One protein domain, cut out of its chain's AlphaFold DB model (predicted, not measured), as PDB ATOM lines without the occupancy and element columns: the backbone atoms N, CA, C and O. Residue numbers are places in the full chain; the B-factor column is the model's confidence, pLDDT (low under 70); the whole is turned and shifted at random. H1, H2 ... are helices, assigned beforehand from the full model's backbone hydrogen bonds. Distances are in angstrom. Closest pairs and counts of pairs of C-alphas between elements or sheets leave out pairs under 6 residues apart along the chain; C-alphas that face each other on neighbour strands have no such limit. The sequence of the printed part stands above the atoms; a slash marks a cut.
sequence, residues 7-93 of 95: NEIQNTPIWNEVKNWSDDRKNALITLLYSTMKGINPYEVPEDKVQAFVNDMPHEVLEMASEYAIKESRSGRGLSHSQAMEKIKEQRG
ATOM      1  N   ASN A   7     202.903 152.414 215.667       48.06
ATOM      2  CA  ASN A   7     203.776 151.994 216.764       48.06
ATOM      3  C   ASN A   7     203.151 150.928 217.676       48.06
ATOM      4  O   ASN A   7     203.886 150.201 218.340       48.06
ATOM      5  N   GLU A   8     201.825 150.804 217.726       50.12
ATOM      6  CA  GLU A   8     201.154 149.800 218.572       50.12
ATOM      7  C   GLU A   8     201.285 148.393 217.966       50.12
ATOM      8  O   GLU A   8     201.591 147.432 218.668       50.12
ATOM      9  N   ILE A   9     201.221 148.319 216.637       48.09
ATOM     10  CA  ILE A   9     201.378 147.108 215.821       48.09
ATOM     11  C   ILE A   9     202.777 146.486 215.944       48.09
ATOM     12  O   ILE A   9     202.942 145.270 216.003       48.09
ATOM     13  N   GLN A  10     203.835 147.304 215.975       50.22
ATOM     14  CA  GLN A  10     205.202 146.773 216.074       50.22
ATOM     15  C   GLN A  10     205.472 146.059 217.404       50.22
ATOM     16  O   GLN A  10     206.435 145.299 217.508       50.22
ATOM     17  N   ASN A  11     204.620 146.292 218.402       51.56
ATOM     18  CA  ASN A  11     204.771 145.762 219.743       51.56
ATOM     19  C   ASN A  11     203.826 144.591 220.038       51.56
ATOM     20  O   ASN A  11     203.960 143.987 221.106       51.56
ATOM     21  N   THR A  12     202.923 144.202 219.124       54.31
ATOM     22  CA  THR A  12     202.124 142.995 219.341       54.31
ATOM     23  C   THR A  12     202.998 141.740 219.184       54.31
ATOM     24  O   THR A  12     203.700 141.578 218.179       54.31
ATOM     25  N   PRO A  13     202.981 140.805 220.160       55.50
ATOM     26  CA  PRO A  13     203.799 139.586 220.127       55.50
ATOM     27  C   PRO A  13     203.624 138.766 218.845       55.50
ATOM     28  O   PRO A  13     204.543 138.100 218.383       55.50
ATOM     29  N   ILE A  14     202.442 138.862 218.248       55.78
ATOM     30  CA  ILE A  14     202.023 138.116 217.068       55.78
ATOM     31  C   ILE A  14     202.636 138.693 215.803       55.78
ATOM     32  O   ILE A  14     203.133 137.942 214.971       55.78
ATOM     33  N   TRP A  15     202.685 140.020 215.682       58.31
ATOM     34  CA  TRP A  15     203.405 140.663 214.592       58.31
ATOM     35  C   TRP A  15     204.904 140.360 214.663       58.31
ATOM     36  O   TRP A  15     205.544 140.150 213.635       58.31
ATOM     37  N   ASN A  16     205.452 140.243 215.875       63.16
ATOM     38  CA  ASN A  16     206.834 139.817 216.088       63.16
ATOM     39  C   ASN A  16     207.063 138.341 215.713       63.16
ATOM     40  O   ASN A  16     208.073 138.027 215.086       63.16
ATOM     41  N   GLU A  17     206.122 137.442 216.010       62.47
ATOM     42  CA  GLU A  17     206.177 136.046 215.552       62.47
ATOM     43  C   GLU A  17     206.074 135.942 214.021       62.47
ATOM     44  O   GLU A  17     206.896 135.264 213.405       62.47
ATOM     45  N   VAL A  18     205.131 136.655 213.393       62.50
ATOM     46  CA  VAL A  18     204.953 136.683 211.931       62.50
ATOM     47  C   VAL A  18     206.165 137.311 211.240       62.50
ATOM     48  O   VAL A  18     206.624 136.779 210.232       62.50
ATOM     49  N   LYS A  19     206.760 138.379 211.792       61.62
ATOM     50  CA  LYS A  19     208.028 138.957 211.299       61.62
ATOM     51  C   LYS A  19     209.146 137.923 211.234       61.62
ATOM     52  O   LYS A  19     209.921 137.949 210.279       61.62
ATOM     53  N   ASN A  20     209.197 137.023 212.211       68.88
ATOM     54  CA  ASN A  20     210.225 135.995 212.326       68.88
ATOM     55  C   ASN A  20     209.970 134.763 211.441       68.88
ATOM     56  O   ASN A  20     210.796 133.850 211.418       68.88
ATOM     57  N   TRP A  21     208.853 134.693 210.710       70.62
ATOM     58  CA  TRP A  21     208.631 133.617 209.742       70.62
ATOM     59  C   TRP A  21     209.529 133.769 208.513       70.62
ATOM     60  O   TRP A  21     209.866 134.885 208.109       70.62
ATOM     61  N   SER A  22     209.865 132.636 207.886       73.69
ATOM     62  CA  SER A  22     210.484 132.640 206.561       73.69
ATOM     63  C   SER A  22     209.562 133.309 205.544       73.69
ATOM     64  O   SER A  22     208.333 133.245 205.672       73.69
ATOM     65  N   ASP A  23     210.151 133.923 204.521       72.38
ATOM     66  CA  ASP A  23     209.390 134.565 203.449       72.38
ATOM     67  C   ASP A  23     208.460 133.560 202.754       72.38
ATOM     68  O   ASP A  23     207.300 133.875 202.517       72.38
ATOM     69  N   ASP A  24     208.884 132.301 202.604       71.56
ATOM     70  CA  ASP A  24     208.035 131.210 202.105       71.56
ATOM     71  C   ASP A  24     206.768 130.999 202.943       71.56
ATOM     72  O   ASP A  24     205.676 130.817 202.406       71.56
ATOM     73  N   ARG A  25     206.884 131.035 204.279       67.00
ATOM     74  CA  ARG A  25     205.732 130.867 205.179       67.00
ATOM     75  C   ARG A  25     204.791 132.061 205.119       67.00
ATOM     76  O   ARG A  25     203.575 131.869 205.148       67.00
ATOM     77  N   LYS A  26     205.342 133.274 205.034       72.38
ATOM     78  CA  LYS A  26     204.553 134.501 204.863       72.38
ATOM     79  C   LYS A  26     203.806 134.458 203.530       72.38
ATOM     80  O   LYS A  26     202.585 134.580 203.523       72.38
ATOM     81  N   ASN A  27     204.509 134.171 202.437       72.44
ATOM     82  CA  ASN A  27     203.947 134.087 201.091       72.44
ATOM     83  C   ASN A  27     202.872 133.000 200.988       72.44
ATOM     84  O   ASN A  27     201.800 133.253 200.446       72.44
ATOM     85  N   ALA A  28     203.088 131.826 201.587       73.38
ATOM     86  CA  ALA A  28     202.085 130.765 201.623       73.38
ATOM     87  C   ALA A  28     200.797 131.198 202.346       73.38
ATOM     88  O   ALA A  28     199.700 130.948 201.846       73.38
ATOM     89  N   LEU A  29     200.904 131.870 203.501       75.44
ATOM     90  CA  LEU A  29     199.734 132.386 204.218       75.44
ATOM     91  C   LEU A  29     198.988 133.445 203.395       75.44
ATOM     92  O   LEU A  29     197.761 133.423 203.315       75.44
ATOM     93  N   ILE A  30     199.719 134.361 202.768       75.00
ATOM     94  CA  ILE A  30     199.129 135.441 201.976       75.00
ATOM     95  C   ILE A  30     198.405 134.880 200.748       75.00
ATOM     96  O   ILE A  30     197.259 135.253 200.490       75.00
ATOM     97  N   THR A  31     199.026 133.954 200.015       78.19
ATOM     98  CA  THR A  31     198.405 133.288 198.862       78.19
ATOM     99  C   THR A  31     197.132 132.552 199.272       78.19
ATOM    100  O   THR A  31     196.123 132.627 198.568       78.19
ATOM    101  N   LEU A  32     197.128 131.901 200.441       75.81
ATOM    102  CA  LEU A  32     195.935 131.266 201.009       75.81
ATOM    103  C   LEU A  32     194.823 132.270 201.335       75.81
ATOM    104  O   LEU A  32     193.655 132.023 201.030       75.81
ATOM    105  N   LEU A  33     195.161 133.412 201.931       77.12
ATOM    106  CA  LEU A  33     194.187 134.462 202.234       77.12
ATOM    107  C   LEU A  33     193.592 135.053 200.950       77.12
ATOM    108  O   LEU A  33     192.372 135.164 200.830       77.12
ATOM    109  N   TYR A  34     194.437 135.362 199.963       78.75
ATOM    110  CA  TYR A  34     194.008 135.907 198.676       78.75
ATOM    111  C   TYR A  34     193.079 134.947 197.928       78.75
ATOM    112  O   TYR A  34     191.964 135.318 197.553       78.75
ATOM    113  N   SER A  35     193.520 133.698 197.750       77.38
ATOM    114  CA  SER A  35     192.756 132.636 197.081       77.38
ATOM    115  C   SER A  35     191.401 132.410 197.745       77.38
ATOM    116  O   SER A  35     190.373 132.364 197.066       77.38
ATOM    117  N   THR A  36     191.372 132.364 199.078       75.56
ATOM    118  CA  THR A  36     190.137 132.177 199.848       75.56
ATOM    119  C   THR A  36     189.176 133.350 199.674       75.56
ATOM    120  O   THR A  36     187.988 133.126 199.425       75.56
ATOM    121  N   MET A  37     189.672 134.590 199.764       77.81
ATOM    122  CA  MET A  37     188.851 135.801 199.644       77.81
ATOM    123  C   MET A  37     188.326 136.030 198.227       77.81
ATOM    124  O   MET A  37     187.215 136.528 198.058       77.81
ATOM    125  N   LYS A  38     189.112 135.686 197.203       78.81
ATOM    126  CA  LYS A  38     188.737 135.873 195.794       78.81
ATOM    127  C   LYS A  38     188.085 134.644 195.165       78.81
ATOM    128  O   LYS A  38     187.560 134.752 194.064       78.81
ATOM    129  N   GLY A  39     188.089 133.502 195.855       78.50
ATOM    130  CA  GLY A  39     187.579 132.241 195.320       78.50
ATOM    131  C   GLY A  39     188.396 131.741 194.127       78.50
ATOM    132  O   GLY A  39     187.820 131.214 193.181       78.50
ATOM    133  N   ILE A  40     189.716 131.925 194.162       82.56
ATOM    134  CA  ILE A  40     190.654 131.528 193.100       82.56
ATOM    135  C   ILE A  40     191.525 130.392 193.625       82.56
ATOM    136  O   ILE A  40     191.931 130.445 194.780       82.56
ATOM    137  N   ASN A  41     191.850 129.398 192.799       78.81
ATOM    138  CA  ASN A  41     192.741 128.308 193.189       78.81
ATOM    139  C   ASN A  41     194.129 128.853 193.608       78.81
ATOM    140  O   ASN A  41     194.758 129.531 192.796       78.81
ATOM    141  N   PRO A  42     194.645 128.559 194.822       75.69
ATOM    142  CA  PRO A  42     195.937 129.057 195.312       75.69
ATOM    143  C   PRO A  42     197.136 128.682 194.431       75.69
ATOM    144  O   PRO A  42     198.143 129.381 194.469       75.69
ATOM    145  N   TYR A  43     197.033 127.627 193.616       77.69
ATOM    146  CA  TYR A  43     198.083 127.231 192.665       77.69
ATOM    147  C   TYR A  43     198.048 128.001 191.339       77.69
ATOM    148  O   TYR A  43     198.973 127.892 190.541       77.69
ATOM    149  N   GLU A  44     196.987 128.765 191.096       81.06
ATOM    150  CA  GLU A  44     196.785 129.564 189.883       81.06
ATOM    151  C   GLU A  44     196.915 131.063 190.170       81.06
ATOM    152  O   GLU A  44     196.595 131.894 189.319       81.06
ATOM    153  N   VAL A  45     197.354 131.432 191.379       77.56
ATOM    154  CA  VAL A  45     197.454 132.831 191.783       77.56
ATOM    155  C   VAL A  45     198.754 133.444 191.254       77.56
ATOM    156  O   VAL A  45     199.834 132.977 191.619       77.56
ATOM    157  N   PRO A  46     198.682 134.527 190.460       81.31
ATOM    158  CA  PRO A  46     199.864 135.278 190.052       81.31
ATOM    159  C   PRO A  46     200.511 135.998 191.243       81.31
ATOM    160  O   PRO A  46     199.822 136.662 192.021       81.31
ATOM    161  N   GLU A  47     201.834 135.905 191.369       74.69
ATOM    162  CA  GLU A  47     202.603 136.481 192.484       74.69
ATOM    163  C   GLU A  47     202.435 138.010 192.604       74.69
ATOM    164  O   GLU A  47     202.309 138.543 193.706       74.69
ATOM    165  N   ASP A  48     202.305 138.726 191.483       77.25
ATOM    166  CA  ASP A  48     202.054 140.174 191.449       77.25
ATOM    167  C   ASP A  48     200.704 140.557 192.082       77.25
ATOM    168  O   ASP A  48     200.584 141.594 192.742       77.25
ATOM    169  N   LYS A  49     199.684 139.700 191.936       77.31
ATOM    170  CA  LYS A  49     198.358 139.894 192.544       77.31
ATOM    171  C   LYS A  49     198.373 139.612 194.039       77.31
ATOM    172  O   LYS A  49     197.705 140.326 194.789       77.31
ATOM    173  N   VAL A  50     199.149 138.614 194.465       72.00
ATOM    174  CA  VAL A  50     199.405 138.323 195.883       72.00
ATOM    175  C   VAL A  50     200.069 139.530 196.536       72.00
ATOM    176  O   VAL A  50     199.587 140.015 197.556       72.00
ATOM    177  N   GLN A  51     201.117 140.071 195.912       69.38
ATOM    178  CA  GLN A  51     201.864 141.205 196.448       69.38
ATOM    179  C   GLN A  51     201.007 142.474 196.562       69.38
ATOM    180  O   GLN A  51     201.047 143.155 197.588       69.38
ATOM    181  N   ALA A  52     200.199 142.781 195.543       74.94
ATOM    182  CA  ALA A  52     199.269 143.910 195.590       74.94
ATOM    183  C   ALA A  52     198.238 143.756 196.721       74.94
ATOM    184  O   ALA A  52     197.967 144.700 197.455       74.94
ATOM    185  N   PHE A  53     197.720 142.545 196.918       73.62
ATOM    186  CA  PHE A  53     196.763 142.254 197.979       73.62
ATOM    187  C   PHE A  53     197.338 142.404 199.390       73.62
ATOM    188  O   PHE A  53     196.619 142.859 200.273       73.62
ATOM    189  N   VAL A  54     198.613 142.070 199.616       66.12
ATOM    190  CA  VAL A  54     199.289 142.345 200.903       66.12
ATOM    191  C   VAL A  54     199.314 143.833 201.182       66.12
ATOM    192  O   VAL A  54     198.997 144.258 202.288       66.12
ATOM    193  N   ASN A  55     199.701 144.609 200.170       69.06
ATOM    194  CA  ASN A  55     199.843 146.051 200.294       69.06
ATOM    195  C   ASN A  55     198.489 146.729 200.555       69.06
ATOM    196  O   ASN A  55     198.444 147.746 201.244       69.06
ATOM    197  N   ASP A  56     197.403 146.135 200.055       70.75
ATOM    198  CA  ASP A  56     196.037 146.636 200.209       70.75
ATOM    199  C   ASP A  56     195.283 146.042 201.416       70.75
ATOM    200  O   ASP A  56     194.191 146.518 201.747       70.75
ATOM    201  N   MET A  57     195.802 144.998 202.082       68.56
ATOM    202  CA  MET A  57     195.084 144.363 203.190       68.56
ATOM    203  C   MET A  57     195.106 145.257 204.438       68.56
ATOM    204  O   MET A  57     196.183 145.620 204.916       68.56
ATOM    205  N   PRO A  58     193.936 145.556 205.041       68.06
ATOM    206  CA  PRO A  58     193.894 146.277 206.303       68.06
ATOM    207  C   PRO A  58     194.637 145.500 207.389       68.06
ATOM    208  O   PRO A  58     194.353 144.328 207.639       68.06
ATOM    209  N   HIS A  59     195.573 146.168 208.057       59.09
ATOM    210  CA  HIS A  59     196.444 145.545 209.050       59.09
ATOM    211  C   HIS A  59     195.665 144.859 210.186       59.09
ATOM    212  O   HIS A  59     196.025 143.771 210.620       59.09
ATOM    213  N   GLU A  60     194.545 145.442 210.609       61.06
ATOM    214  CA  GLU A  60     193.666 144.901 211.656       61.06
ATOM    215  C   GLU A  60     193.097 143.525 211.277       61.06
ATOM    216  O   GLU A  60     192.897 142.666 212.131       61.06
ATOM    217  N   VAL A  61     192.860 143.284 209.983       68.50
ATOM    218  CA  VAL A  61     192.378 141.990 209.484       68.50
ATOM    219  C   VAL A  61     193.485 140.943 209.569       68.50
ATOM    220  O   VAL A  61     193.221 139.818 209.989       68.50
ATOM    221  N   LEU A  62     194.724 141.315 209.229       67.94
ATOM    222  CA  LEU A  62     195.892 140.442 209.388       67.94
ATOM    223  C   LEU A  62     196.156 140.119 210.858       67.94
ATOM    224  O   LEU A  62     196.426 138.965 211.188       67.94
ATOM    225  N   GLU A  63     196.055 141.116 211.732       63.62
ATOM    226  CA  GLU A  63     196.266 140.968 213.168       63.62
ATOM    227  C   GLU A  63     195.210 140.052 213.792       63.62
ATOM    228  O   GLU A  63     195.572 139.037 214.386       63.62
ATOM    229  N   MET A  64     193.919 140.313 213.558       67.56
ATOM    230  CA  MET A  64     192.830 139.464 214.055       67.56
ATOM    231  C   MET A  64     192.918 138.030 213.517       67.56
ATOM    232  O   MET A  64     192.703 137.071 214.262       67.56
ATOM    233  N   ALA A  65     193.250 137.857 212.233       69.50
ATOM    234  CA  ALA A  65     193.425 136.532 211.641       69.50
ATOM    235  C   ALA A  65     194.612 135.783 212.268       69.50
ATOM    236  O   ALA A  65     194.510 134.586 212.549       69.50
ATOM    237  N   SER A  66     195.714 136.486 212.532       67.94
ATOM    238  CA  SER A  66     196.912 135.916 213.154       67.94
ATOM    239  C   SER A  66     196.681 135.575 214.632       67.94
ATOM    240  O   SER A  66     197.033 134.478 215.069       67.94
ATOM    241  N   GLU A  67     196.017 136.455 215.390       68.31
ATOM    242  CA  GLU A  67     195.550 136.215 216.764       68.31
ATOM    243  C   GLU A  67     194.678 134.974 216.865       68.31
ATOM    244  O   GLU A  67     194.924 134.092 217.697       68.31
ATOM    245  N   TYR A  68     193.683 134.882 215.988       70.19
ATOM    246  CA  TYR A  68     192.790 133.742 215.937       70.19
ATOM    247  C   TYR A  68     193.549 132.447 215.615       70.19
ATOM    248  O   TYR A  68     193.404 131.453 216.329       70.19
ATOM    249  N   ALA A  69     194.413 132.464 214.594       68.44
ATOM    250  CA  ALA A  69     195.198 131.299 214.194       68.44
ATOM    251  C   ALA A  69     196.122 130.795 215.318       68.44
ATOM    252  O   ALA A  69     196.197 129.588 215.565       68.44
ATOM    253  N   ILE A  70     196.785 131.700 216.044       66.12
ATOM    254  CA  ILE A  70     197.666 131.348 217.167       66.12
ATOM    255  C   ILE A  70     196.864 130.794 218.342       66.12
ATOM    256  O   ILE A  70     197.265 129.789 218.935       66.12
ATOM    257  N   LYS A  71     195.725 131.409 218.677       73.88
ATOM    258  CA  LYS A  71     194.850 130.935 219.755       73.88
ATOM    259  C   LYS A  71     194.338 129.524 219.472       73.88
ATOM    260  O   LYS A  71     194.415 128.659 220.347       73.88
ATOM    261  N   GLU A  72     193.877 129.271 218.250       74.12
ATOM    262  CA  GLU A  72     193.396 127.949 217.857       74.12
ATOM    263  C   GLU A  72     194.534 126.921 217.828       74.12
ATOM    264  O   GLU A  72     194.378 125.836 218.392       74.12
ATOM    265  N   SER A  73     195.708 127.283 217.298       67.94
ATOM    266  CA  SER A  73     196.916 126.444 217.333       67.94
ATOM    267  C   SER A  73     197.304 126.037 218.761       67.94
ATOM    268  O   SER A  73     197.423 124.848 219.054       67.94
ATOM    269  N   ARG A  74     197.385 126.998 219.694       75.44
ATOM    270  CA  ARG A  74     197.699 126.738 221.114       75.44
ATOM    271  C   ARG A  74     196.646 125.884 221.819       75.44
ATOM    272  O   ARG A  74     196.974 125.159 222.750       75.44
ATOM    273  N   SER A  75     195.391 125.955 221.380       81.69
ATOM    274  CA  SER A  75     194.303 125.127 221.913       81.69
ATOM    275  C   SER A  75     194.241 123.709 221.326       81.69
ATOM    276  O   SER A  75     193.347 122.947 221.683       81.69
ATOM    277  N   GLY A  76     195.150 123.358 220.406       76.88
ATOM    278  CA  GLY A  76     195.136 122.078 219.687       76.88
ATOM    279  C   GLY A  76     194.039 121.969 218.621       76.88
ATOM    280  O   GLY A  76     193.838 120.896 218.063       76.88
ATOM    281  N   ARG A  77     193.328 123.067 218.332       75.44
ATOM    282  CA  ARG A  77     192.262 123.153 217.317       75.44
ATOM    283  C   ARG A  77     192.725 123.777 216.000       75.44
ATOM    284  O   ARG A  77     191.946 123.870 215.053       75.44
ATOM    285  N   GLY A  78     193.980 124.218 215.935       70.19
ATOM    286  CA  GLY A  78     194.584 124.741 214.717       70.19
ATOM    287  C   GLY A  78     194.672 123.672 213.630       70.19
ATOM    288  O   GLY A  78     194.913 122.500 213.909       70.19
ATOM    289  N   LEU A  79     194.490 124.092 212.381       71.62
ATOM    290  CA  LEU A  79     194.715 123.240 211.218       71.62
ATOM    291  C   LEU A  79     196.165 123.380 210.764       71.62
ATOM    292  O   LEU A  79     196.712 124.485 210.742       71.62
ATOM    293  N   SER A  80     196.780 122.273 210.354       75.50
ATOM    294  CA  SER A  80     198.027 122.346 209.599       75.50
ATOM    295  C   SER A  80     197.790 123.038 208.250       75.50
ATOM    296  O   SER A  80     196.667 123.108 207.746       75.50
ATOM    297  N   HIS A  81     198.869 123.506 207.621       71.75
ATOM    298  CA  HIS A  81     198.804 124.074 206.272       71.75
ATOM    299  C   HIS A  81     198.157 123.107 205.259       71.75
ATOM    300  O   HIS A  81     197.307 123.522 204.476       71.75
ATOM    301  N   SER A  82     198.502 121.813 205.311       77.44
ATOM    302  CA  SER A  82     197.915 120.794 204.430       77.44
ATOM    303  C   SER A  82     196.416 120.605 204.676       77.44
ATOM    304  O   SER A  82     195.643 120.596 203.724       77.44
ATOM    305  N   GLN A  83     195.988 120.554 205.940       81.44
ATOM    306  CA  GLN A  83     194.573 120.426 206.301       81.44
ATOM    307  C   GLN A  83     193.756 121.658 205.898       81.44
ATOM    308  O   GLN A  83     192.609 121.532 205.470       81.44
ATOM    309  N   ALA A  84     194.327 122.860 206.034       79.38
ATOM    310  CA  ALA A  84     193.691 124.089 205.568       79.38
ATOM    311  C   ALA A  84     193.500 124.064 204.044       79.38
ATOM    312  O   ALA A  84     192.415 124.375 203.555       79.38
ATOM    313  N   MET A  85     194.521 123.623 203.307       78.00
ATOM    314  CA  MET A  85     194.461 123.468 201.854       78.00
ATOM    315  C   MET A  85     193.407 122.457 201.402       78.00
ATOM    316  O   MET A  85     192.619 122.764 200.509       78.00
ATOM    317  N   GLU A  86     193.357 121.278 202.021       83.94
ATOM    318  CA  GLU A  86     192.356 120.251 201.710       83.94
ATOM    319  C   GLU A  86     190.931 120.757 201.943       83.94
ATOM    320  O   GLU A  86     190.079 120.614 201.067       83.94
ATOM    321  N   LYS A  87     190.682 121.441 203.067       82.88
ATOM    322  CA  LYS A  87     189.366 122.030 203.351       82.88
ATOM    323  C   LYS A  87     188.967 123.109 202.351       82.88
ATOM    324  O   LYS A  87     187.814 123.148 201.932       82.88
ATOM    325  N   ILE A  88     189.895 123.992 201.972       80.00
ATOM    326  CA  ILE A  88     189.625 125.030 200.968       80.00
ATOM    327  C   ILE A  88     189.290 124.375 199.624       80.00
ATOM    328  O   ILE A  88     188.313 124.767 198.985       80.00
ATOM    329  N   LYS A  89     190.053 123.352 199.219       82.56
ATOM    330  CA  LYS A  89     189.783 122.587 197.998       82.56
ATOM    331  C   LYS A  89     188.398 121.948 198.019       82.56
ATOM    332  O   LYS A  89     187.630 122.155 197.084       82.56
ATOM    333  N   GLU A  90     188.058 121.245 199.095       85.38
ATOM    334  CA  GLU A  90     186.759 120.591 199.269       85.38
ATOM    335  C   GLU A  90     185.603 121.599 199.186       85.38
ATOM    336  O   GLU A  90     184.686 121.427 198.384       85.38
ATOM    337  N   GLN A  91     185.678 122.700 199.942       82.44
ATOM    338  CA  GLN A  91     184.636 123.734 199.962       82.44
ATOM    339  C   GLN A  91     184.437 124.426 198.612       82.44
ATOM    340  O   GLN A  91     183.349 124.927 198.323       82.44
ATOM    341  N   ARG A  92     185.494 124.508 197.803       79.12
ATOM    342  CA  ARG A  92     185.479 125.199 196.510       79.12
ATOM    343  C   ARG A  92     185.341 124.251 195.316       79.12
ATOM    344  O   ARG A  92     185.249 124.729 194.188       79.12
ATOM    345  N   GLY A  93     185.302 122.935 195.542       83.38
ATOM    346  CA  GLY A  93     185.256 121.923 194.483       83.38
ATOM    347  C   GLY A  93     186.540 121.845 193.648       83.38
ATOM    348  O   GLY A  93     186.496 121.424 192.491       83.38
TER     349      GLY A  93
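This is residues 7 to 93 of the 95 residues of an uncharacterized protein of Prevotella copri (UniProt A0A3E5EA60). H2 runs through the middle of a loosely joined group of five helices, with H3 crossing it on one side and H5 beside it, running the same way, on the other. H4 and H1 make a second pair set about perpendicular to each other, and residues 71 to 76, of which 71 to 74 belong to H4, stick out. The printed part has 87 residues with five named helices, in the order H1, H2, H3, H4, H5, and no named strand; the class is all helix. It is compact, with a radius of gyration of the C-alphas of 13.4 A and spans of 39 by 32 by 21 A.

Find C-alpha 23 at (209.390, 134.565, 203.449); from there H2, residues 23 to 38, runs 22.1 A to C-alpha 38 at (188.737, 135.873, 195.794). H3 is residues 47 to 56, 14.3 A long, and H5 is residues 81 to 92, 16.6 A. H4, residues 59 to 74, covers 22.4 A, and H1, residues 13 to 19, covers 9.8 A.

Look first at H2, which touches H3 with residues 30 to 34 alone, about perpendicular at 80 degrees; the closest C-alphas, of Thr 31 and Val 50, are 5.9 A apart. H2 and H5 are close but not clearly touching, 7.3 A between the closest C-alphas, of Thr 36 and Ile 88, at a shallow tilt of 15 degrees, the same way. H4 is apart from H2, but with residues 63 to 67 alone it touches H1, about perpendicular at 76 degrees, the closest C-alphas being those of Ile 14 and Glu 67 at 6.8 A. In H1, H2, H3, H4 and H5 every O i to N i+4 pair is within hydrogen-bond range.

The C-alphas of Asn 7 and Gly 93, the two farthest apart, are 41.8 A apart. The printed part has no cut and no long link. The mean pLDDT of the printed part is 71.5, and 32 residues are under 70, among them residues 7 to 20 and 57 to 67.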